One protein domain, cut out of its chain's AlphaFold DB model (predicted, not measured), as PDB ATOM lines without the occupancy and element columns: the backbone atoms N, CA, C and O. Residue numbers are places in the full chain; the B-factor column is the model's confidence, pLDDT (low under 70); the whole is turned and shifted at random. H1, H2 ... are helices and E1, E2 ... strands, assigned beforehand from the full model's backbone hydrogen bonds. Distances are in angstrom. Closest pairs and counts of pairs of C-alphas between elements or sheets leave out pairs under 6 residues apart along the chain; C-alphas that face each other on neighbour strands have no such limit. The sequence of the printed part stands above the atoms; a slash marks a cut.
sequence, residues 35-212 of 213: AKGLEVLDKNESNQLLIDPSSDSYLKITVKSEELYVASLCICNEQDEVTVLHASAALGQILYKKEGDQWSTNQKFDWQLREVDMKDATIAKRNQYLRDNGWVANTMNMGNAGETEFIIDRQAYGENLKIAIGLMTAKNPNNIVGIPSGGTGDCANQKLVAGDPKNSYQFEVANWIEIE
ATOM      1  N   ALA A  35     143.483  33.291 -33.822       94.38
ATOM      2  CA  ALA A  35     143.064  34.288 -34.802       94.38
ATOM      3  C   ALA A  35     143.680  34.101 -36.203       94.38
ATOM      4  O   ALA A  35     143.113  34.608 -37.168       94.38
ATOM      5  N   LYS A  36     144.819  33.404 -36.347       95.06
ATOM      6  CA  LYS A  36     145.424  33.126 -37.665       95.06
ATOM      7  C   LYS A  36     144.664  32.066 -38.455       95.06
ATOM      8  O   LYS A  36     144.787  32.047 -39.676       95.06
ATOM      9  N   GLY A  37     143.955  31.175 -37.764       93.69
ATOM     10  CA  GLY A  37     143.152  30.118 -38.374       93.69
ATOM     11  C   GLY A  37     141.714  30.535 -38.670       93.69
ATOM     12  O   GLY A  37     140.990  29.766 -39.288       93.69
ATOM     13  N   LEU A  38     141.297  31.727 -38.232       96.88
ATOM     14  CA  LEU A  38     139.934  32.213 -38.413       96.88
ATOM     15  C   LEU A  38     139.780  32.991 -39.719       96.88
ATOM     16  O   LEU A  38     140.574  33.879 -40.037       96.88
ATOM     17  N   GLU A  39     138.693  32.720 -40.428       97.50
ATOM     18  CA  GLU A  39     138.291  33.456 -41.622       97.50
ATOM     19  C   GLU A  39     137.158  34.422 -41.282       97.50
ATOM     20  O   GLU A  39     136.221  34.069 -40.569       97.50
ATOM     21  N   VAL A  40     137.227  35.661 -41.778       97.69
ATOM     22  CA  VAL A  40     136.129  36.623 -41.608       97.69
ATOM     23  C   VAL A  40     135.016  36.260 -42.578       97.69
ATOM     24  O   VAL A  40     135.188  36.381 -43.790       97.69
ATOM     25  N   LEU A  41     133.875  35.867 -42.027       96.81
ATOM     26  CA  LEU A  41     132.694  35.488 -42.781       96.81
ATOM     27  C   LEU A  41     131.882  36.722 -43.199       96.81
ATOM     28  O   LEU A  41     131.511  36.857 -44.360       96.81
ATOM     29  N   ASP A  42     131.642  37.645 -42.262       98.00
ATOM     30  CA  ASP A  42     130.998  38.935 -42.534       98.00
ATOM     31  C   ASP A  42     131.306  39.961 -41.425       98.00
ATOM     32  O   ASP A  42     131.896  39.640 -40.385       98.00
ATOM     33  N   LYS A  43     130.932  41.224 -41.644       97.12
ATOM     34  CA  LYS A  43     131.130  42.326 -40.703       97.12
ATOM     35  C   LYS A  43     129.986  43.337 -40.723       97.12
ATOM     36  O   LYS A  43     129.408  43.644 -41.762       97.12
ATOM     37  N   ASN A  44     129.756  43.961 -39.575       96.50
ATOM     38  CA  ASN A  44     128.955  45.175 -39.458       96.50
ATOM     39  C   ASN A  44     129.731  46.198 -38.619       96.50
ATOM     40  O   ASN A  44     129.932  46.006 -37.419       96.50
ATOM     41  N   GLU A  45     130.208  47.262 -39.266       93.38
ATOM     42  CA  GLU A  45     131.149  48.230 -38.687       93.38
ATOM     43  C   GLU A  45     132.427  47.549 -38.152       93.38
ATOM     44  O   GLU A  45     133.167  46.933 -38.923       93.38
ATOM     45  N   SER A  46     132.705  47.670 -36.850       94.69
ATOM     46  CA  SER A  46     133.827  47.017 -36.167       94.69
ATOM     47  C   SER A  46     133.512  45.602 -35.682       94.69
ATOM     48  O   SER A  46     134.397  44.949 -35.136       94.69
ATOM     49  N   ASN A  47     132.272  45.135 -35.841       96.69
ATOM     50  CA  ASN A  47     131.838  43.812 -35.406       96.69
ATOM     51  C   ASN A  47     132.108  42.800 -36.514       96.69
ATOM     52  O   ASN A  47     131.730  43.028 -37.664       96.69
ATOM     53  N   GLN A  48     132.746  41.690 -36.172       98.00
ATOM     54  CA  GLN A  48     133.149  40.647 -37.104       98.00
ATOM     55  C   GLN A  48     132.555  39.314 -36.676       98.00
ATOM     56  O   GLN A  48     132.615  38.950 -35.500       98.00
ATOM     57  N   LEU A  49     132.028  38.590 -37.655       98.31
ATOM     58  CA  LEU A  49     131.687  37.184 -37.547       98.31
ATOM     59  C   LEU A  49     132.777  36.394 -38.267       98.31
ATOM     60  O   LEU A  49     133.061  36.657 -39.436       98.31
ATOM     61  N   LEU A  50     133.412  35.470 -37.561       98.31
ATOM     62  CA  LEU A  50     134.500  34.648 -38.063       98.31
ATOM     63  C   LEU A  50     134.160  33.164 -37.932       98.31
ATOM     64  O   LEU A  50     133.336  32.781 -37.101       98.31
ATOM     65  N   ILE A  51     134.821  32.341 -38.735       97.31
ATOM     66  CA  ILE A  51     134.680  30.886 -38.751       97.31
ATOM     67  C   ILE A  51     136.054  30.219 -38.648       97.31
ATOM     68  O   ILE A  51     137.027  30.711 -39.217       97.31
ATOM     69  N   ASP A  52     136.129  29.101 -37.927       95.56
ATOM     70  CA  ASP A  52     137.257  28.162 -37.989       95.56
ATOM     71  C   ASP A  52     136.905  27.030 -38.976       95.56
ATOM     72  O   ASP A  52     136.057  26.191 -38.649       95.56
ATOM     73  N   PRO A  53     137.527  26.972 -40.167       93.25
ATOM     74  CA  PRO A  53     137.235  25.955 -41.175       93.25
ATOM     75  C   PRO A  53     137.956  24.619 -40.917       93.25
ATOM     76  O   PRO A  53     137.903  23.724 -41.754       93.25
ATOM     77  N   SER A  54     138.668  24.452 -39.795       90.94
ATOM     78  CA  SER A  54     139.516  23.272 -39.554       90.94
ATOM     79  C   SER A  54     138.769  21.971 -39.228       90.94
ATOM     80  O   SER A  54     139.414  20.930 -39.075       90.94
ATOM     81  N   SER A  55     137.439  21.999 -39.079       91.06
ATOM     82  CA  SER A  55     136.645  20.835 -38.677       91.06
ATOM     83  C   SER A  55     135.424  20.599 -39.565       91.06
ATOM     84  O   SER A  55     134.529  21.434 -39.639       91.06
ATOM     85  N   ASP A  56     135.329  19.385 -40.112       90.38
ATOM     86  CA  ASP A  56     134.156  18.918 -40.871       90.38
ATOM     87  C   ASP A  56     132.992  18.487 -39.958       90.38
ATOM     88  O   ASP A  56     131.858  18.325 -40.400       90.38
ATOM     89  N   SER A  57     133.269  18.232 -38.673       92.88
ATOM     90  CA  SER A  57     132.269  17.756 -37.702       92.88
ATOM     91  C   SER A  57     131.648  18.889 -36.892       92.88
ATOM     92  O   SER A  57     130.495  18.791 -36.477       92.88
ATOM     93  N   TYR A  58     132.406  19.962 -36.663       94.88
ATOM     94  CA  TYR A  58     131.956  21.092 -35.868       94.88
ATOM     95  C   TYR A  58     132.117  22.389 -36.639       94.88
ATOM     96  O   TYR A  58     133.205  22.722 -37.098       94.88
ATOM     97  N   LEU A  59     131.045  23.167 -36.693       95.69
ATOM     98  CA  LEU A  59     131.108  24.560 -37.095       95.69
ATOM     99  C   LEU A  59     131.502  25.384 -35.867       95.69
ATOM    100  O   LEU A  59     130.734  25.450 -34.902       95.69
ATOM    101  N   LYS A  60     132.686  26.006 -35.884       97.12
ATOM    102  CA  LYS A  60     133.054  26.977 -34.847       97.12
ATOM    103  C   LYS A  60     132.899  28.390 -35.378       97.12
ATOM    104  O   LYS A  60     133.473  28.736 -36.408       97.12
ATOM    105  N   ILE A  61     132.125  29.183 -34.655       97.94
ATOM    106  CA  ILE A  61     131.837  30.573 -34.978       97.94
ATOM    107  C   ILE A  61     132.415  31.445 -33.884       97.94
ATOM    108  O   ILE A  61     132.194  31.206 -32.699       97.94
ATOM    109  N   THR A  62     133.094  32.501 -34.292       98.06
ATOM    110  CA  THR A  62     133.710  33.462 -33.394       98.06
ATOM    111  C   THR A  62     133.177  34.853 -33.696       98.06
ATOM    112  O   THR A  62     133.037  35.257 -34.846       98.06
ATOM    113  N   VAL A  63     132.886  35.613 -32.652       97.94
ATOM    114  CA  VAL A  63     132.449  37.002 -32.714       97.94
ATOM    115  C   VAL A  63     133.545  37.856 -32.113       97.94
ATOM    116  O   VAL A  63     133.955  37.620 -30.976       97.94
ATOM    117  N   LYS A  64     133.982  38.869 -32.861       97.31
ATOM    118  CA  LYS A  64     134.816  39.957 -32.344       97.31
ATOM    119  C   LYS A  64     134.058  41.269 -32.444       97.31
ATOM    120  O   LYS A  64     133.655  41.672 -33.531       97.31
ATOM    121  N   SER A  65     133.854  41.928 -31.315       95.56
ATOM    122  CA  SER A  65     133.060  43.150 -31.192       95.56
ATOM    123  C   SER A  65     133.710  44.115 -30.194       95.56
ATOM    124  O   SER A  65     134.745  43.820 -29.594       95.56
ATOM    125  N   GLU A  66     133.098  45.285 -30.010       92.81
ATOM    126  CA  GLU A  66     133.251  46.013 -28.750       92.81
ATOM    127  C   GLU A  66     132.672  45.186 -27.584       92.81
ATOM    128  O   GLU A  66     132.141  44.097 -27.784       92.81
ATOM    129  N   GLU A  67     132.777  45.670 -26.346       94.12
ATOM    130  CA  GLU A  67     132.253  44.942 -25.184       94.12
ATOM    131  C   GLU A  67     130.784  44.519 -25.392       94.12
ATOM    132  O   GLU A  67     129.931  45.338 -25.743       94.12
ATOM    133  N   LEU A  68     130.495  43.229 -25.183       91.56
ATOM    134  CA  LEU A  68     129.192  42.604 -25.420       91.56
ATOM    135  C   LEU A  68     128.518  42.205 -24.109       91.56
ATOM    136  O   LEU A  68     129.146  41.618 -23.230       91.56
ATOM    137  N   TYR A  69     127.205  42.426 -24.032       92.38
ATOM    138  CA  TYR A  69     126.365  41.755 -23.043       92.38
ATOM    139  C   TYR A  69     125.837  40.412 -23.547       92.38
ATOM    140  O   TYR A  69     125.706  39.461 -22.776       92.38
ATOM    141  N   VAL A  70     125.488  40.337 -24.829       95.88
ATOM    142  CA  VAL A  70     124.873  39.145 -25.411       95.88
ATOM    143  C   VAL A  70     125.314  38.979 -26.856       95.88
ATOM    144  O   VAL A  70     125.301  39.948 -27.620       95.88
ATOM    145  N   ALA A  71     125.576  37.732 -27.237       97.88
ATOM    146  CA  ALA A  71     125.544  37.287 -28.622       97.88
ATOM    147  C   ALA A  71     124.442  36.227 -28.794       97.88
ATOM    148  O   ALA A  71     124.358  35.271 -28.024       97.88
ATOM    149  N   SER A  72     123.561  36.409 -29.776       98.31
ATOM    150  CA  SER A  72     122.503  35.452 -30.125       98.31
ATOM    151  C   SER A  72     122.670  35.002 -31.567       98.31
ATOM    152  O   SER A  72     122.387  35.772 -32.484       98.31
ATOM    153  N   LEU A  73     123.140  33.773 -31.760       98.75
ATOM    154  CA  LEU A  73     123.314  33.164 -33.073       98.75
ATOM    155  C   LEU A  73     122.005  32.493 -33.497       98.75
ATOM    156  O   LEU A  73     121.513  31.596 -32.816       98.75
ATOM    157  N   CYS A  74     121.446  32.912 -34.623       98.81
ATOM    158  CA  CYS A  74     120.306  32.263 -35.250       98.81
ATOM    159  C   CYS A  74     120.794  31.343 -36.367       98.81
ATOM    160  O   CYS A  74     121.586  31.756 -37.212       98.81
ATOM    161  N   ILE A  75     120.294  30.112 -36.376       98.56
ATOM    162  CA  ILE A  75     120.624  29.083 -37.361       98.56
ATOM    163  C   ILE A  75     119.321  28.609 -37.992       98.56
ATOM    164  O   ILE A  75     118.433  28.161 -37.270       98.56
ATOM    165  N   CYS A  76     119.209  28.691 -39.314       98.25
ATOM    166  CA  CYS A  76     118.160  28.023 -40.071       98.25
ATOM    167  C   CYS A  76     118.725  26.761 -40.719       98.25
ATOM    168  O   CYS A  76     119.741  26.830 -41.417       98.25
ATOM    169  N   ASN A  77     118.061  25.630 -40.492       96.06
ATOM    170  CA  ASN A  77     118.402  24.351 -41.112       96.06
ATOM    171  C   ASN A  77     117.609  24.116 -42.412       96.06
ATOM    172  O   ASN A  77     116.761  24.920 -42.812       96.06
ATOM    173  N   GLU A  78     117.865  22.981 -43.062       93.62
ATOM    174  CA  GLU A  78     117.198  22.558 -44.303       93.62
ATOM    175  C   GLU A  78     115.694  22.284 -44.137       93.62
ATOM    176  O   GLU A  78     114.956  22.225 -45.120       93.62
ATOM    177  N   GLN A  79     115.223  22.111 -42.900       94.44
ATOM    178  CA  GLN A  79     113.815  21.901 -42.568       94.44
ATOM    179  C   GLN A  79     113.062  23.219 -42.313       94.44
ATOM    180  O   GLN A  79     111.930  23.182 -41.825       94.44
ATOM    181  N   ASP A  80     113.651  24.372 -42.664       94.88
ATOM    182  CA  ASP A  80     113.068  25.708 -42.462       94.88
ATOM    183  C   ASP A  80     112.821  26.043 -40.966       94.88
ATOM    184  O   ASP A  80     112.005  26.911 -40.622       94.88
ATOM    185  N   GLU A  81     113.525  25.367 -40.050       97.69
ATOM    186  CA  GLU A  81     113.463  25.631 -38.613       97.69
ATOM    187  C   GLU A  81     114.575  26.591 -38.190       97.69
ATOM    188  O   GLU A  81     115.739  26.393 -38.533       97.69
ATOM    189  N   VAL A  82     114.223  27.609 -37.401       98.56
ATOM    190  CA  VAL A  82     115.182  28.577 -36.859       98.56
ATOM    191  C   VAL A  82     115.447  28.268 -35.395       98.56
ATOM    192  O   VAL A  82     114.557  28.397 -34.554       98.56
ATOM    193  N   THR A  83     116.685  27.915 -35.074       98.62
ATOM    194  CA  THR A  83     117.155  27.786 -33.693       98.62
ATOM    195  C   THR A  83     117.933  29.033 -33.299       98.62
ATOM    196  O   THR A  83     118.827  29.461 -34.025       98.62
ATOM    197  N   VAL A  84     117.613  29.613 -32.145       98.69
ATOM    198  CA  VAL A  84     118.343  30.752 -31.575       98.69
ATOM    199  C   VAL A  84     119.178  30.261 -30.401       98.69
ATOM    200  O   VAL A  84     118.630  29.783 -29.405       98.69
ATOM    201  N   LEU A  85     120.495  30.391 -30.532       98.75
ATOM    202  CA  LEU A  85     121.509  30.040 -29.545       98.75
ATOM    203  C   LEU A  85     121.961  31.317 -28.838       98.75
ATOM    204  O   LEU A  85     122.583  32.193 -29.437       98.75
ATOM    205  N   HIS A  86     121.613  31.446 -27.567       98.56
ATOM    206  CA  HIS A  86     121.831  32.648 -26.772       98.56
ATOM    207  C   HIS A  86     123.009  32.455 -25.824       98.56
ATOM    208  O   HIS A  86     122.974  31.571 -24.967       98.56
ATOM    209  N   ALA A  87     124.039  33.287 -25.970       98.31
ATOM    210  CA  ALA A  87     125.203  33.328 -25.096       98.31
ATOM    211  C   ALA A  87     125.215  34.646 -24.309       98.31
ATOM    212  O   ALA A  87     125.417  35.731 -24.860       98.31
ATOM    213  N   SER A  88     124.982  34.545 -22.999       97.19
ATOM    214  CA  SER A  88     125.015  35.672 -22.061       97.19
ATOM    215  C   SER A  88     125.589  35.233 -20.709       97.19
ATOM    216  O   SER A  88     126.591  34.528 -20.672       97.19
ATOM    217  N   ALA A  89     124.975  35.607 -19.582       97.12
ATOM    218  CA  ALA A  89     125.330  35.088 -18.256       97.12
ATOM    219  C   ALA A  89     124.973  33.595 -18.067       97.12
ATOM    220  O   ALA A  89     125.327  32.997 -17.052       97.12
ATOM    221  N   ALA A  90     124.215  33.026 -19.002       98.06
ATOM    222  CA  ALA A  90     123.889  31.613 -19.138       98.06
ATOM    223  C   ALA A  90     123.750  31.303 -20.636       98.06
ATOM    224  O   ALA A  90     123.555  32.222 -21.440       98.06
ATOM    225  N   LEU A  91     123.815  30.025 -20.997       98.62
ATOM    226  CA  LEU A  91     123.423  29.561 -22.322       98.62
ATOM    227  C   LEU A  91     121.921  29.298 -22.354       98.62
ATOM    228  O   LEU A  91     121.368  28.769 -21.388       98.62
ATOM    229  N   GLY A  92     121.273  29.664 -23.451       98.38
ATOM    230  CA  GLY A  92     119.865  29.375 -23.689       98.38
ATOM    231  C   GLY A  92     119.614  29.019 -25.145       98.38
ATOM    232  O   GLY A  92     120.283  29.526 -26.040       98.38
ATOM    233  N   GLN A  93     118.632  28.161 -25.385       98.31
ATOM    234  CA  GLN A  93     118.200  27.787 -26.728       98.31
ATOM    235  C   GLN A  93     116.685  27.926 -26.871       98.31
ATOM    236  O   GLN A  93     115.938  27.694 -25.918       98.31
ATOM    237  N   ILE A  94     116.235  28.294 -28.069       98.25
ATOM    238  CA  ILE A  94     114.822  28.256 -28.455       98.25
ATOM    239  C   ILE A  94     114.682  27.883 -29.935       98.25
ATOM    240  O   ILE A  94     115.446  28.360 -30.772       98.25
ATOM    241  N   LEU A  95     113.712  27.025 -30.252       98.25
ATOM    242  CA  LEU A  95     113.391  26.599 -31.614       98.25
ATOM    243  C   LEU A  95     112.113  27.289 -32.091       98.25
ATOM    244  O   LEU A  95     111.092  27.258 -31.396       98.25
ATOM    245  N   TYR A  96     112.146  27.829 -33.302       98.56
ATOM    246  CA  TYR A  96     110.978  28.312 -34.020       98.56
ATOM    247  C   TYR A  96     110.745  27.499 -35.288       98.56
ATOM    248  O   TYR A  96     111.678  27.190 -36.031       98.56
ATOM    249  N   LYS A  97     109.477  27.210 -35.569       98.19
ATOM    250  CA  LYS A  97     109.040  26.536 -36.794       98.19
ATOM    251  C   LYS A  97     108.301  27.522 -37.682       98.19
ATOM    252  O   LYS A  97     107.586  28.394 -37.186       98.19
ATOM    253  N   LYS A  98     108.464  27.373 -38.990       96.50
ATOM    254  CA  LYS A  98     107.790  28.209 -39.982       96.50
ATOM    255  C   LYS A  98     106.287  27.911 -40.012       96.50
ATOM    256  O   LYS A  98     105.872  26.765 -40.173       96.50
ATOM    257  N   GLU A  99     105.477  28.952 -39.875       95.38
ATOM    258  CA  GLU A  99     104.015  28.937 -39.913       95.38
ATOM    259  C   GLU A  99     103.532  30.056 -40.850       95.38
ATOM    260  O   GLU A  99     103.352  31.210 -40.456       95.38
ATOM    261  N   GLY A 100     103.347  29.724 -42.131       92.81
ATOM    262  CA  GLY A 100     103.089  30.725 -43.170       92.81
ATOM    263  C   GLY A 100     104.319  31.607 -43.402       92.81
ATOM    264  O   GLY A 100     105.397  31.088 -43.680       92.81
ATOM    265  N   ASP A 101     104.152  32.925 -43.262       91.38
ATOM    266  CA  ASP A 101     105.216  33.924 -43.465       91.38
ATOM    267  C   ASP A 101     105.957  34.299 -42.164       91.38
ATOM    268  O   ASP A 101     106.740  35.248 -42.134       91.38
ATOM    269  N   GLN A 102     105.676  33.605 -41.059       95.94
ATOM    270  CA  GLN A 102     106.282  33.865 -39.752       95.94
ATOM    271  C   GLN A 102     106.878  32.595 -39.158       95.94
ATOM    272  O   GLN A 102     106.565  31.483 -39.572       95.94
ATOM    273  N   TRP A 103     107.729  32.774 -38.154       98.31
ATOM    274  CA  TRP A 103     108.274  31.694 -37.348       98.31
ATOM    275  C   TRP A 103     107.677  31.768 -35.957       98.31
ATOM    276  O   TRP A 103     107.751  32.816 -35.315       98.31
ATOM    277  N   SER A 104     107.109  30.658 -35.496       98.25
ATOM    278  CA  SER A 104     106.398  30.567 -34.224       98.25
ATOM    279  C   SER A 104     107.063  29.581 -33.271       98.25
ATOM    280  O   SER A 104     107.658  28.582 -33.681       98.25
ATOM    281  N   THR A 105     106.923  29.842 -31.974       98.12
ATOM    282  CA  THR A 105     107.326  28.933 -30.901       98.12
ATOM    283  C   THR A 105     106.367  29.014 -29.716       98.12
ATOM    284  O   THR A 105     105.746  30.043 -29.449       98.12
ATOM    285  N   ASN A 106     106.268  27.914 -28.974       96.94
ATOM    286  CA  ASN A 106     105.647  27.858 -27.649       96.94
ATOM    287  C   ASN A 106     106.684  27.649 -26.530       96.94
ATOM    288  O   ASN A 106     106.312  27.465 -25.368       96.94
ATOM    289  N   GLN A 107     107.969  27.634 -26.885       97.38
ATOM    290  CA  GLN A 107     109.073  27.423 -25.966       97.38
ATOM    291  C   GLN A 107     109.467  28.733 -25.272       97.38
ATOM    292  O   GLN A 107     109.065  29.833 -25.650       97.38
ATOM    293  N   LYS A 108     110.278  28.599 -24.228       96.62
ATOM    294  CA  LYS A 108     111.028  29.689 -23.602       96.62
ATOM    295  C   LYS A 108     112.488  29.263 -23.560       96.62
ATOM    296  O   LYS A 108     112.761  28.068 -23.646       96.62
ATOM    297  N   PHE A 109     113.397  30.214 -23.374       96.94
ATOM    298  CA  PHE A 109     114.789  29.871 -23.107       96.94
ATOM    299  C   PHE A 109     114.900  28.978 -21.867       96.94
ATOM    300  O   PHE A 109     114.429  29.344 -20.785       96.94
ATOM    301  N   ASP A 110     115.535  27.823 -22.044       93.50
ATOM    302  CA  ASP A 110     116.003  26.981 -20.950       93.50
ATOM    303  C   ASP A 110     117.448  27.362 -20.616       93.50
ATOM    304  O   ASP A 110     118.361  27.131 -21.406       93.50
ATOM    305  N   TRP A 111     117.640  28.028 -19.478       97.69
ATOM    306  CA  TRP A 111     118.919  28.637 -19.121       97.69
ATOM    307  C   TRP A 111     119.818  27.665 -18.358       97.69
ATOM    308  O   TRP A 111     119.504  27.280 -17.229       97.69
ATOM    309  N   GLN A 112     120.985  27.359 -18.918       98.06
ATOM    310  CA  GLN A 112     121.970  26.438 -18.340       98.06
ATOM    311  C   GLN A 112     123.393  27.024 -18.387       98.06
ATOM    312  O   GLN A 112     123.611  28.100 -18.936       98.06
ATOM    313  N   LEU A 113     124.368  26.329 -17.786       96.94
ATOM    314  CA  LEU A 113     125.805  26.659 -17.832       96.94
ATOM    315  C   LEU A 113     126.137  28.123 -17.482       96.94
ATOM    316  O   LEU A 113     126.492  28.920 -18.343       96.94
ATOM    317  N   ARG A 114     126.040  28.471 -16.193       96.94
ATOM    318  CA  ARG A 114     126.390  29.813 -15.677       96.94
ATOM    319  C   ARG A 114     127.849  29.929 -15.247       96.94
ATOM    320  O   ARG A 114     128.322  31.013 -14.918       96.94
ATOM    321  N   GLU A 115     128.537  28.800 -15.143       96.50
ATOM    322  CA  GLU A 115     129.912  28.731 -14.686       96.50
ATOM    323  C   GLU A 115     130.867  29.335 -15.723       96.50
ATOM    324  O   GLU A 115     130.875  28.939 -16.890       96.50
ATOM    325  N   VAL A 116     131.699  30.271 -15.260       95.88
ATOM    326  CA  VAL A 116     132.632  31.039 -16.098       95.88
ATOM    327  C   VAL A 116     134.076  30.523 -16.057       95.88
ATOM    328  O   VAL A 116     134.951  31.084 -16.702       95.88
ATOM    329  N   ASP A 117     134.365  29.486 -15.268       95.00
ATOM    330  CA  ASP A 117     135.702  28.888 -15.238       95.00
ATOM    331  C   ASP A 117     135.837  27.727 -16.230       95.00
ATOM    332  O   ASP A 117     134.854  27.103 -16.619       95.00
ATOM    333  N   MET A 118     137.075  27.408 -16.611       94.19
ATOM    334  CA  MET A 118     137.403  26.265 -17.471       94.19
ATOM    335  C   MET A 118     138.130  25.167 -16.690       94.19
ATOM    336  O   MET A 118     139.125  24.600 -17.138       94.19
ATOM    337  N   LYS A 119     137.642  24.863 -15.481       95.56
ATOM    338  CA  LYS A 119     138.108  23.698 -14.709       95.56
ATOM    339  C   LYS A 119     137.493  22.414 -15.260       95.56
ATOM    340  O   LYS A 119     136.412  22.439 -15.844       95.56
ATOM    341  N   ASP A 120     138.118  21.273 -14.977       95.38
ATOM    342  CA  ASP A 120     137.698  19.961 -15.498       95.38
ATOM    343  C   ASP A 120     136.209  19.648 -15.271       95.38
ATOM    344  O   ASP A 120     135.540  19.129 -16.162       95.38
ATOM    345  N   ALA A 121     135.651  20.012 -14.109       96.00
ATOM    346  CA  ALA A 121     134.230  19.814 -13.822       96.00
ATOM    347  C   ALA A 121     133.313  20.672 -14.717       96.00
ATOM    348  O   ALA A 121     132.276  20.192 -15.175       96.00
ATOM    349  N   THR A 122     133.694  21.922 -14.989       96.25
ATOM    350  CA  THR A 122     132.947  22.822 -15.879       96.25
ATOM    351  C   THR A 122     133.091  22.390 -17.335       96.25
ATOM    352  O   THR A 122     132.097  22.322 -18.055       96.25
ATOM    353  N   ILE A 123     134.292  21.973 -17.747       96.56
ATOM    354  CA  ILE A 123     134.541  21.375 -19.067       96.56
ATOM    355  C   ILE A 123     133.688  20.116 -19.263       96.56
ATOM    356  O   ILE A 123     133.109  19.925 -20.332       96.56
ATOM    357  N   ALA A 124     133.565  19.256 -18.249       96.25
ATOM    358  CA  ALA A 124     132.727  18.062 -18.326       96.25
ATOM    359  C   ALA A 124     131.239  18.409 -18.509       96.25
ATOM    360  O   ALA A 124     130.572  17.794 -19.342       96.25
ATOM    361  N   LYS A 125     130.734  19.424 -17.792       97.44
ATOM    362  CA  LYS A 125     129.363  19.942 -17.966       97.44
ATOM    363  C   LYS A 125     129.140  20.525 -19.362       97.44
ATOM    364  O   LYS A 125     128.139  20.204 -19.990       97.44
ATOM    365  N   ARG A 126     130.081  21.326 -19.870       97.94
ATOM    366  CA  ARG A 126     130.035  21.906 -21.224       97.94
ATOM    367  C   ARG A 126     130.060  20.832 -22.311       97.94
ATOM    368  O   ARG A 126     129.271  20.893 -23.243       97.94
ATOM    369  N   ASN A 127     130.882  19.797 -22.140       96.81
ATOM    370  CA  ASN A 127     130.894  18.632 -23.026       96.81
ATOM    371  C   ASN A 127     129.566  17.867 -23.003       96.81
ATOM    372  O   ASN A 127     129.108  17.408 -24.043       96.81
ATOM    373  N   GLN A 128     128.962  17.694 -21.824       96.75
ATOM    374  CA  GLN A 128     127.645  17.068 -21.719       96.75
ATOM    375  C   GLN A 128     126.585  17.912 -22.430       96.75
ATOM    376  O   GLN A 128     125.838  17.379 -23.238       96.75
ATOM    377  N   TYR A 129     126.589  19.226 -22.209       98.06
ATOM    378  CA  TYR A 129     125.667  20.145 -22.869       98.06
ATOM    379  C   TYR A 129     125.811  20.128 -24.397       98.06
ATOM    380  O   TYR A 129     124.796  20.053 -25.085       98.06
ATOM    381  N   LEU A 130     127.045  20.117 -24.924       97.75
ATOM    382  CA  LEU A 130     127.311  19.972 -26.359       97.75
ATOM    383  C   LEU A 130     126.734  18.663 -26.911       97.75
ATOM    384  O   LEU A 130     126.077  18.688 -27.943       97.75
ATOM    385  N   ARG A 131     126.922  17.533 -26.217       96.31
ATOM    386  CA  ARG A 131     126.342  16.245 -26.641       96.31
ATOM    387  C   ARG A 131     124.815  16.248 -26.642       96.31
ATOM    388  O   ARG A 131     124.217  15.638 -27.518       96.31
ATOM    389  N   ASP A 132     124.204  16.895 -25.656       96.69
ATOM    390  CA  ASP A 132     122.752  16.854 -25.469       96.69
ATOM    391  C   ASP A 132     122.011  17.841 -26.382       96.69
ATOM    392  O   ASP A 132     120.891  17.561 -26.802       96.69
ATOM    393  N   ASN A 133     122.628  18.987 -26.694       97.75
ATOM    394  CA  ASN A 133     121.983  20.087 -27.424       97.75
ATOM    395  C   ASN A 133     122.602  20.351 -28.806       97.75
ATOM    396  O   ASN A 133     122.104  21.191 -29.557       97.75
ATOM    397  N   GLY A 134     123.709  19.683 -29.135       97.44
ATOM    398  CA  GLY A 134     124.446  19.885 -30.380       97.44
ATOM    399  C   GLY A 134     125.172  21.228 -30.463       97.44
ATOM    400  O   GLY A 134     125.626  21.600 -31.537       97.44
ATOM    401  N   TRP A 135     125.271  21.996 -29.375       98.38
ATOM    402  CA  TRP A 135     126.035  23.243 -29.368       98.38
ATOM    403  C   TRP A 135     126.554  23.602 -27.978       98.38
ATOM    404  O   TRP A 135     126.057  23.110 -26.967       98.38
ATOM    405  N   VAL A 136     127.539  24.495 -27.921       98.62
ATOM    406  CA  VAL A 136     128.000  25.156 -26.695       98.62
ATOM    407  C   VAL A 136     128.672  26.486 -27.050       98.62
ATOM    408  O   VAL A 136     129.189  26.639 -28.150       98.62
ATOM    409  N   ALA A 137     128.683  27.445 -26.128       98.50
ATOM    410  CA  ALA A 137     129.395  28.711 -26.283       98.50
ATOM    411  C   ALA A 137     130.071  29.133 -24.975       98.50
ATOM    412  O   ALA A 137     129.685  28.650 -23.902       98.50
ATOM    413  N   ASN A 138     131.050  30.037 -25.026       98.06
ATOM    414  CA  ASN A 138     131.483  30.732 -23.812       98.06
ATOM    415  C   ASN A 138     130.362  31.680 -23.328       98.06
ATOM    416  O   ASN A 138     129.494  32.112 -24.084       98.06
ATOM    417  N   THR A 139     130.353  31.975 -22.035       97.06
ATOM    418  CA  THR A 139     129.425  32.921 -21.405       97.06
ATOM    419  C   THR A 139     130.134  34.226 -21.073       97.06
ATOM    420  O   THR A 139     131.363  34.286 -20.988       97.06
ATOM    421  N   MET A 140     129.348  35.268 -20.808       92.44
ATOM    422  CA  MET A 140     129.847  36.540 -20.293       92.44
ATOM    423  C   MET A 140     130.781  36.315 -19.091       92.44
ATOM    424  O   MET A 140     130.482  35.506 -18.209       92.44
ATOM    425  N   ASN A 141     131.877  37.075 -19.034       91.88
ATOM    426  CA  ASN A 141     132.923  37.026 -18.001       91.88
ATOM    427  C   ASN A 141     133.841  35.785 -18.012       91.88
ATOM    428  O   ASN A 141     134.567  35.587 -17.038       91.88
ATOM    429  N   MET A 142     133.831  34.956 -19.063       94.62
ATOM    430  CA  MET A 142     134.836  33.889 -19.221       94.62
ATOM    431  C   MET A 142     136.189  34.403 -19.729       94.62
ATOM    432  O   MET A 142     137.227  33.981 -19.225       94.62
ATOM    433  N   GLY A 143     136.170  35.342 -20.675       95.12
ATOM    434  CA  GLY A 143     137.365  35.856 -21.337       95.12
ATOM    435  C   GLY A 143     137.289  37.352 -21.625       95.12
ATOM    436  O   GLY A 143     136.790  38.126 -20.801       95.12
ATOM    437  N   ASN A 144     137.786  37.767 -22.786       96.75
ATOM    438  CA  ASN A 144     137.832  39.163 -23.188       96.75
ATOM    439  C   ASN A 144     136.428  39.729 -23.427       96.75
ATOM    440  O   ASN A 144     135.553  39.116 -24.043       96.75
ATOM    441  N   ALA A 145     136.234  40.969 -22.982       94.62
ATOM    442  CA  ALA A 145     135.053  41.748 -23.310       94.62
ATOM    443  C   ALA A 145     134.920  41.892 -24.838       94.62
ATOM    444  O   ALA A 145     135.800  42.458 -25.482       94.62
ATOM    445  N   GLY A 146     133.810  41.404 -25.400       96.12
ATOM    446  CA  GLY A 146     133.529  41.492 -26.840       96.12
ATOM    447  C   GLY A 146     133.951  40.278 -27.669       96.12
ATOM    448  O   GLY A 146     133.772  40.298 -28.887       96.12
ATOM    449  N   GLU A 147     134.467  39.223 -27.033       97.69
ATOM    450  CA  GLU A 147     134.792  37.956 -27.690       97.69
ATOM    451  C   GLU A 147     133.781  36.871 -27.282       97.69
ATOM    452  O   GLU A 147     133.542  36.597 -26.101       97.69
ATOM    453  N   THR A 148     133.118  36.272 -28.269       98.19
ATOM    454  CA  THR A 148     132.202  35.142 -28.054       98.19
ATOM    455  C   THR A 148     132.467  34.062 -29.082       98.19
ATOM    456  O   THR A 148     132.681  34.346 -30.253       98.19
ATOM    457  N   GLU A 149     132.439  32.818 -28.651       98.12
ATOM    458  CA  GLU A 149     132.756  31.636 -29.423       98.12
ATOM    459  C   GLU A 149     131.606  30.647 -29.280       98.12
ATOM    460  O   GLU A 149     131.102  30.417 -28.180       98.12
ATOM    461  N   PHE A 150     131.202  30.053 -30.393       98.56
ATOM    462  CA  PHE A 150     130.186  29.019 -30.487       98.56
ATOM    463  C   PHE A 150     130.814  27.797 -31.145       98.56
ATOM    464  O   PHE A 150     131.533  27.917 -32.135       98.56
ATOM    465  N   ILE A 151     130.500  26.619 -30.630       98.12
ATOM    466  CA  ILE A 151     130.780  25.329 -31.255       98.12
ATOM    467  C   ILE A 151     129.433  24.681 -31.525       98.12
ATOM    468  O   ILE A 151     128.633  24.520 -30.602       98.12
ATOM    469  N   ILE A 152     129.193  24.309 -32.777       97.69
ATOM    470  CA  ILE A 152     127.946  23.707 -33.246       97.69
ATOM    471  C   ILE A 152     128.285  22.364 -33.882       97.69
ATOM    472  O   ILE A 152     129.139  22.282 -34.762       97.69
ATOM    473  N   ASP A 153     127.627  21.309 -33.426       96.38
ATOM    474  CA  ASP A 153     127.701  19.972 -34.001       96.38
ATOM    475  C   ASP A 153     126.895  19.933 -35.306       96.38
ATOM    476  O   ASP A 153     125.662  20.041 -35.303       96.38
ATOM    477  N   ARG A 154     127.591  19.766 -36.436       94.31
ATOM    478  CA  ARG A 154     126.958  19.700 -37.761       94.31
ATOM    479  C   ARG A 154     126.047  18.481 -37.899       94.31
ATOM    480  O   ARG A 154     125.044  18.555 -38.600       94.31
ATOM    481  N   GLN A 155     126.313  17.385 -37.187       93.88
ATOM    482  CA  GLN A 155     125.430  16.218 -37.203       93.88
ATOM    483  C   GLN A 155     124.071  16.531 -36.556       93.88
ATOM    484  O   GLN A 155     123.050  15.983 -36.975       93.88
ATOM    485  N   ALA A 156     124.048  17.403 -35.545       95.06
ATOM    486  CA  ALA A 156     122.825  17.781 -34.845       95.06
ATOM    487  C   ALA A 156     122.003  18.842 -35.600       95.06
ATOM    488  O   ALA A 156     120.775  18.820 -35.520       95.06
ATOM    489  N   TYR A 157     122.662  19.755 -36.323       94.88
ATOM    490  CA  TYR A 157     122.006  20.890 -36.993       94.88
ATOM    491  C   TYR A 157     121.818  20.718 -38.508       94.88
ATOM    492  O   TYR A 157     120.957  21.386 -39.082       94.88
ATOM    493  N   GLY A 158     122.571  19.822 -39.144       92.62
ATOM    494  CA  GLY A 158     122.625  19.656 -40.595       92.62
ATOM    495  C   GLY A 158     123.912  20.218 -41.206       92.62
ATOM    496  O   GLY A 158     124.656  20.969 -40.573       92.62
ATOM    497  N   GLU A 159     124.180  19.829 -42.453       89.69
ATOM    498  CA  GLU A 159     125.402  20.219 -43.167       89.69
ATOM    499  C   GLU A 159     125.279  21.593 -43.835       89.69
ATOM    500  O   GLU A 159     126.238  22.363 -43.802       89.69
ATOM    501  N   ASN A 160     124.094  21.915 -44.365       94.12
ATOM    502  CA  ASN A 160     123.795  23.203 -44.984       94.12
ATOM    503  C   ASN A 160     123.016  24.081 -44.008       94.12
ATOM    504  O   ASN A 160     121.849  23.821 -43.698       94.12
ATOM    505  N   LEU A 161     123.671  25.130 -43.522       97.00
ATOM    506  CA  LEU A 161     123.117  26.039 -42.528       97.00
ATOM    507  C   LEU A 161     123.043  27.452 -43.090       97.00
ATOM    508  O   LEU A 161     123.915  27.890 -43.835       97.00
ATOM    509  N   LYS A 162     122.025  28.199 -42.673       98.25
ATOM    510  CA  LYS A 162     121.986  29.653 -42.848       98.25
ATOM    511  C   LYS A 162     122.112  30.306 -41.493       98.25
ATOM    512  O   LYS A 162     121.360  29.950 -40.587       98.25
ATOM    513  N   ILE A 163     123.026  31.256 -41.349       98.56
ATOM    514  CA  ILE A 163     123.299  31.883 -40.059       98.56
ATOM    515  C   ILE A 163     123.178  33.403 -40.100       98.56
ATOM    516  O   ILE A 163     123.530  34.071 -41.074       98.56
ATOM    517  N   ALA A 164     122.701  33.944 -38.988       98.75
ATOM    518  CA  ALA A 164     122.716  35.361 -38.669       98.75
ATOM    519  C   ALA A 164     122.985  35.526 -37.177       98.75
ATOM    520  O   ALA A 164     122.734  34.616 -36.390       98.75
ATOM    521  N   ILE A 165     123.463  36.691 -36.761       98.56
ATOM    522  CA  ILE A 165     123.728  36.963 -35.351       98.56
ATOM    523  C   ILE A 165     123.205  38.334 -34.943       98.56
ATOM    524  O   ILE A 165     123.368  39.318 -35.665       98.56
ATOM    525  N   GLY A 166     122.568  38.379 -33.776       98.44
ATOM    526  CA  GLY A 166     122.186  39.600 -33.076       98.44
ATOM    527  C   GLY A 166     123.118  39.853 -31.893       98.44
ATOM    528  O   GLY A 166     123.323  38.973 -31.055       98.44
ATOM    529  N   LEU A 167     123.673  41.059 -31.815       98.25
ATOM    530  CA  LEU A 167     124.645  41.466 -30.805       98.25
ATOM    531  C   LEU A 167     124.092  42.608 -29.954       98.25
ATOM    532  O   LEU A 167     123.720  43.662 -30.475       98.25
ATOM    533  N   MET A 168     124.078  42.422 -28.636       97.81
ATOM    534  CA  MET A 168     123.779  43.487 -27.680       97.81
ATOM    535  C   MET A 168     125.089  44.019 -27.105       97.81
ATOM    536  O   MET A 168     125.681  43.388 -26.226       97.81
ATOM    537  N   THR A 169     125.539  45.178 -27.584       96.06
ATOM    538  CA  THR A 169     126.780  45.792 -27.099       96.06
ATOM    539  C   THR A 169     126.563  46.529 -25.779       96.06
ATOM    540  O   THR A 169     125.483  47.065 -25.509       96.06
ATOM    541  N   ALA A 170     127.594  46.580 -24.937       93.81
ATOM    542  CA  ALA A 170     127.542  47.268 -23.652       93.81
ATOM    543  C   ALA A 170     127.410  48.787 -23.808       93.81
ATOM    544  O   ALA A 170     126.770  49.452 -22.991       93.81
ATOM    545  N   LYS A 171     127.969  49.331 -24.894       93.88
ATOM    546  CA  LYS A 171     127.906  50.754 -25.231       93.88
ATOM    547  C   LYS A 171     126.493  51.210 -25.592       93.88
ATOM    548  O   LYS A 171     126.113  52.326 -25.235       93.88
ATOM    549  N   ASN A 172     125.725  50.385 -26.308       94.12
ATOM    550  CA  ASN A 172     124.359  50.722 -26.707       94.12
ATOM    551  C   ASN A 172     123.428  49.492 -26.711       94.12
ATOM    552  O   ASN A 172     123.032  49.016 -27.775       94.12
ATOM    553  N   PRO A 173     122.991  49.012 -25.533       94.38
ATOM    554  CA  PRO A 173     122.205  47.779 -25.417       94.38
ATOM    555  C   PRO A 173     120.797  47.861 -26.031       94.38
ATOM    556  O   PRO A 173     120.125  46.841 -26.181       94.38
ATOM    557  N   ASN A 174     120.328  49.062 -26.385       95.50
ATOM    558  CA  ASN A 174     119.044  49.261 -27.060       95.50
ATOM    559  C   ASN A 174     119.153  49.188 -28.590       95.50
ATOM    560  O   ASN A 174     118.127  49.115 -29.261       95.50
ATOM    561  N   ASN A 175     120.368  49.220 -29.142       95.88
ATOM    562  CA  ASN A 175     120.616  49.129 -30.574       95.88
ATOM    563  C   ASN A 175     121.324  47.810 -30.885       95.88
ATOM    564  O   ASN A 175     122.550  47.733 -30.838       95.88
ATOM    565  N   ILE A 176     120.542  46.773 -31.176       97.50
ATOM    566  CA  ILE A 176     121.096  45.463 -31.511       97.50
ATOM    567  C   ILE A 176     121.781  45.533 -32.872       97.50
ATOM    568  O   ILE A 176     121.169  45.915 -33.870       97.50
ATOM    569  N   VAL A 177     123.046  45.131 -32.911       97.56
ATOM    570  CA  VAL A 177     123.800  45.027 -34.159       97.56
ATOM    571  C   VAL A 177     123.532  43.658 -34.772       97.56
ATOM    572  O   VAL A 177     123.757  42.636 -34.131       97.56
ATOM    573  N   GLY A 178     123.048  43.636 -36.012       98.06
ATOM    574  CA  GLY A 178     122.862  42.409 -36.785       98.06
ATOM    575  C   GLY A 178     124.010  42.161 -37.763       98.06
ATOM    576  O   GLY A 178     124.448  43.103 -38.429       98.06
ATOM    577  N   ILE A 179     124.460  40.912 -37.889       98.25
ATOM    578  CA  ILE A 179     125.323  40.451 -38.991       98.25
ATOM    579  C   ILE A 179     124.608  39.270 -39.676       98.25
ATOM    580  O   ILE A 179     124.271  38.312 -38.976       98.25
ATOM    581  N   PRO A 180     124.330  39.323 -40.993       97.81
ATOM    582  CA  PRO A 180     124.692  40.373 -41.953       97.81
ATOM    583  C   PRO A 180     123.959  41.707 -41.744       97.81
ATOM    584  O   PRO A 180     122.817  41.758 -41.276       97.81
ATOM    585  N   SER A 181     124.606  42.821 -42.099       94.12
ATOM    586  CA  SER A 181     124.025  44.159 -41.920       94.12
ATOM    587  C   SER A 181     122.760  44.342 -42.764       94.12
ATOM    588  O   SER A 181     122.811  44.299 -43.989       94.12
ATOM    589  N   GLY A 182     121.628  44.610 -42.107       86.81
ATOM    590  CA  GLY A 182     120.347  44.870 -42.773       86.81
ATOM    591  C   GLY A 182     119.640  43.636 -43.347       86.81
ATOM    592  O   GLY A 182     118.628  43.815 -44.010       86.81
ATOM    593  N   GLY A 183     120.148  42.422 -43.092       92.06
ATOM    594  CA  GLY A 183     119.574  41.160 -43.585       92.06
ATOM    595  C   GLY A 183     119.265  40.132 -42.493       92.06
ATOM    596  O   GLY A 183     119.006  38.975 -42.787       92.06
ATOM    597  N   THR A 184     119.328  40.510 -41.213       96.69
ATOM    598  CA  THR A 184     119.086  39.577 -40.097       96.69
ATOM    599  C   THR A 184     117.602  39.356 -39.790       96.69
ATOM    600  O   THR A 184     117.250  38.353 -39.161       96.69
ATOM    601  N   GLY A 185     116.719  40.269 -40.214       97.00
ATOM    602  CA  GLY A 185     115.341  40.332 -39.732       97.00
ATOM    603  C   GLY A 185     115.284  40.402 -38.202       97.00
ATOM    604  O   GLY A 185     116.096  41.062 -37.550       97.00
ATOM    605  N   ASP A 186     114.366  39.650 -37.606       98.12
ATOM    606  CA  ASP A 186     114.197  39.599 -36.155       98.12
ATOM    607  C   ASP A 186     115.292  38.819 -35.400       98.12
ATOM    608  O   ASP A 186     115.256  38.782 -34.169       98.12
ATOM    609  N   CYS A 187     116.313  38.262 -36.068       98.31
ATOM    610  CA  CYS A 187     117.485  37.747 -35.347       98.31
ATOM    611  C   CYS A 187     118.203  38.866 -34.562       98.31
ATOM    612  O   CYS A 187     118.731  38.634 -33.476       98.31
ATOM    613  N   ALA A 188     118.131  40.111 -35.054       98.06
ATOM    614  CA  ALA A 188     118.587  41.307 -34.348       98.06
ATOM    615  C   ALA A 188     117.459  42.015 -33.561       98.06
ATOM    616  O   ALA A 188     117.544  43.206 -33.262       98.06
ATOM    617  N   ASN A 189     116.374  41.318 -33.203       98.19
ATOM    618  CA  ASN A 189     115.307  41.915 -32.402       98.19
ATOM    619  C   ASN A 189     115.745  42.099 -30.940       98.19
ATOM    620  O   ASN A 189     116.139  41.139 -30.278       98.19
ATOM    621  N   GLN A 190     115.572  43.305 -30.388       97.75
ATOM    622  CA  GLN A 190     115.956  43.620 -29.004       97.75
ATOM    623  C   GLN A 190     115.387  42.644 -27.971       97.75
ATOM    624  O   GLN A 190     116.115  42.215 -27.083       97.75
ATOM    625  N   LYS A 191     114.108  42.271 -28.075       97.81
ATOM    626  CA  LYS A 191     113.477  41.360 -27.110       97.81
ATOM    627  C   LYS A 191     114.056  39.949 -27.188       97.81
ATOM    628  O   LYS A 191     114.296  39.338 -26.153       97.81
ATOM    629  N   LEU A 192     114.336  39.471 -28.402       98.19
ATOM    630  CA  LEU A 192     114.929  38.152 -28.611       98.19
ATOM    631  C   LEU A 192     116.341  38.096 -28.014       98.19
ATOM    632  O   LEU A 192     116.616  37.242 -27.172       98.19
ATOM    633  N   VAL A 193     117.193  39.059 -28.377       97.94
ATOM    634  CA  VAL A 193     118.582  39.135 -27.892       97.94
ATOM    635  C   VAL A 193     118.640  39.454 -26.394       97.94
ATOM    636  O   VAL A 193     119.521  38.977 -25.694       97.94
ATOM    637  N   ALA A 194     117.674  40.178 -25.832       97.06
ATOM    638  CA  ALA A 194     117.595  40.397 -24.384       97.06
ATOM    639  C   ALA A 194     117.195  39.143 -23.578       97.06
ATOM    640  O   ALA A 194     117.206  39.192 -22.349       97.06
ATOM    641  N   GLY A 195     116.823  38.036 -24.234       96.75
ATOM    642  CA  GLY A 195     116.333  36.835 -23.554       96.75
ATOM    643  C   GLY A 195     114.854  36.896 -23.143       96.75
ATOM    644  O   GLY A 195     114.427  36.106 -22.304       96.75
ATOM    645  N   ASP A 196     114.067  37.805 -23.732       97.06
ATOM    646  CA  ASP A 196     112.611  37.962 -23.541       97.06
ATOM    647  C   ASP A 196     111.859  37.669 -24.860       97.06
ATOM    648  O   ASP A 196     111.278  38.580 -25.466       97.06
ATOM    649  N   PRO A 197     111.912  36.424 -25.379       97.19
ATOM    650  CA  PRO A 197     111.382  36.112 -26.697       97.19
ATOM    651  C   PRO A 197     109.861  36.278 -26.761       97.19
ATOM    652  O   PRO A 197     109.126  35.970 -25.821       97.19
ATOM    653  N   LYS A 198     109.377  36.722 -27.921       97.75
ATOM    654  CA  LYS A 198     107.969  36.619 -28.310       97.75
ATOM    655  C   LYS A 198     107.685  35.226 -28.869       97.75
ATOM    656  O   LYS A 198     108.587  34.517 -29.296       97.75
ATOM    657  N   ASN A 199     106.403  34.885 -28.959       97.75
ATOM    658  CA  ASN A 199     105.978  33.628 -29.574       97.75
ATOM    659  C   ASN A 199     106.152  33.614 -31.097       97.75
ATOM    660  O   ASN A 199     106.078  32.540 -31.678       97.75
ATOM    661  N   SER A 200     106.342  34.770 -31.743       97.94
ATOM    662  CA  SER A 200     106.578  34.835 -33.181       97.94
ATOM    663  C   SER A 200     107.527  35.953 -33.594       97.94
ATOM    664  O   SER A 200     107.597  37.005 -32.943       97.94
ATOM    665  N   TYR A 201     108.236  35.697 -34.694       98.38
ATOM    666  CA  TYR A 201     109.222  36.581 -35.312       98.38
ATOM    667  C   TYR A 201     109.218  36.447 -36.842       98.38
ATOM    668  O   TYR A 201     108.725  35.462 -37.401       98.38
ATOM    669  N   GLN A 202     109.778  37.450 -37.516       97.88
ATOM    670  CA  GLN A 202     110.048  37.458 -38.953       97.88
ATOM    671  C   GLN A 202     111.558  37.388 -39.188       97.88
ATOM    672  O   GLN A 202     112.271  38.387 -39.093       97.88
ATOM    673  N   PHE A 203     112.058  36.191 -39.481       98.12
ATOM    674  CA  PHE A 203     113.458  35.992 -39.836       98.12
ATOM    675  C   PHE A 203     113.652  36.183 -41.343       98.12
ATOM    676  O   PHE A 203     112.938  35.595 -42.152       98.12
ATOM    677  N   GLU A 204     114.650  36.971 -41.737       97.44
ATOM    678  CA  GLU A 204     114.996  37.188 -43.147       97.44
ATOM    679  C   GLU A 204     115.988  36.130 -43.647       97.44
ATOM    680  O   GLU A 204     117.046  36.447 -44.177       97.44
ATOM    681  N   VAL A 205     115.648  34.849 -43.476       97.75
ATOM    682  CA  VAL A 205     116.547  33.706 -43.741       97.75
ATOM    683  C   VAL A 205     117.146  33.719 -45.155       97.75
ATOM    684  O   VAL A 205     118.265  33.260 -45.363       97.75
ATOM    685  N   ALA A 206     116.436  34.271 -46.142       97.12
ATOM    686  CA  ALA A 206     116.938  34.402 -47.510       97.12
ATOM    687  C   ALA A 206     118.168  35.325 -47.637       97.12
ATOM    688  O   ALA A 206     118.906  35.205 -48.609       97.12
ATOM    689  N   ASN A 207     118.383  36.216 -46.666       97.88
ATOM    690  CA  ASN A 207     119.489  37.171 -46.619       97.88
ATOM    691  C   ASN A 207     120.614  36.729 -45.664       97.88
ATOM    692  O   ASN A 207     121.578  37.468 -45.487       97.88
ATOM    693  N   TRP A 208     120.476  35.573 -45.006       98.38
ATOM    694  CA  TRP A 208     121.453  35.057 -44.044       98.38
ATOM    695  C   TRP A 208     122.663  34.440 -44.744       98.38
ATOM    696  O   TRP A 208     122.608  34.100 -45.926       98.38
ATOM    697  N   ILE A 209     123.757  34.285 -44.002       98.25
ATOM    698  CA  ILE A 209     125.002  33.743 -44.540       98.25
ATOM    699  C   ILE A 209     124.871  32.229 -44.679       98.25
ATOM    700  O   ILE A 209     124.570  31.545 -43.702       98.25
ATOM    701  N   GLU A 210     125.099  31.716 -45.882       97.38
ATOM    702  CA  GLU A 210     125.102  30.281 -46.165       97.38
ATOM    703  C   GLU A 210     126.441  29.662 -45.749       97.38
ATOM    704  O   GLU A 210     127.512  30.162 -46.094       97.38
ATOM    705  N   ILE A 211     126.363  28.578 -44.981       95.44
ATOM    706  CA  ILE A 211     127.483  27.740 -44.571       95.44
ATOM    707  C   ILE A 211     127.231  26.350 -45.135       95.44
ATOM    708  O   ILE A 211     126.283  25.673 -44.735       95.44
ATOM    709  N   GLU A 212     128.103  25.941 -46.043       90.38
ATOM    710  CA  GLU A 212     128.130  24.600 -46.617       90.38
ATOM    711  C   GLU A 212     129.222  23.766 -45.919       90.38
ATOM    712  O   GLU A 212     129.980  24.275 -45.076       90.38
TER     713      GLU A 212
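AT A GLANCE: This is residues 35 to 212 of the 213 residues of an uncharacterized protein of Ekhidna lutea (UniProt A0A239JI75). Two strongly twisted sheets pack partly face to face as a sandwich, their strands crossed at 47 degrees, with the E6 and E7 hairpin reaching beyond the smaller sheet at one end of the longest axis. H1 packs by the edge strand E8 at the other end, and the short helix H3 packs on the larger sheet at E4 and E10, while H4 only grazes that sheet. The 178 printed residues include four named helices and twelve named strands, in the order E1 E2 E3 E4 E5 E6 E7 H1 E8 E9 H2 E10 E11 H3 H4 E12, a mixed class. The larger sheet is branched and the smaller runs E1 E2 E3 E9 E8; neighbours are antiparallel in both. The whole is compact, with a radius of gyration of the C-alphas of 14.9 A and spans of 46 by 34 by 30 A.

IN THESE COORDINATES: Find C-alpha 68 at (129.192, 42.604, -25.420); from there E4 runs 23.4 A to residue 76. Its sheet also holds E5, residues 82 to 87, E6, 91 to 99 and 26.2 A long, E7, 102 to 104, E10, 161 to 169 and 25.3 A long, E11, 177 to 179, and E12, 209 to 211, ending at C-alpha 211 at (127.483, 27.740, -44.571). The other sheet holds E1, 39 to 44, E2, 47 to 52, E3, 58 to 64, E8, 135 to 137, and E9, 147 to 153 and 20.3 A long. H1, 120 to 133, starts at C-alpha 120 at (137.698, 19.961, -15.498) and spans 19.7 A; H2 is 154 to 157, H3 185 to 188, H4 190 to 193.

HOW THE PARTS SIT: Look first at E10: E4 lies on one side, with N 72 and O 166 2.9 A apart, and E11 and E12 on the other. E4 E5 E6 E7 form a meander, each strand the antiparallel neighbour of the one before, as do E1 E2 E3; between E2 and E3, N 50 and O 62 are within hydrogen-bond range at 2.7 A. H1 and the smaller sheet make two layers, a helix on one face; H1 only just stands up, rising 42 degrees, and the closest C-alphas to E8 are Leu 130 and Val 136, 5.2 A. H2 only grazes that sheet. H3 is on the branched sheet at a height of 6.5 A, with the C-alphas of Gly 166 and Ala 188 4.2 A apart; H4 only grazes it. In H1 every O i to N i+4 pair is within hydrogen-bond range; H2, H3 and H4 are too short for one.

THE WHOLE: The farthest C-alphas, Gly 100 and Lys 119, are 45.7 A apart. The printed part has no cut. The links E7 to H1 and H4 to E12 are long. No printed residue is under 70 in pLDDT.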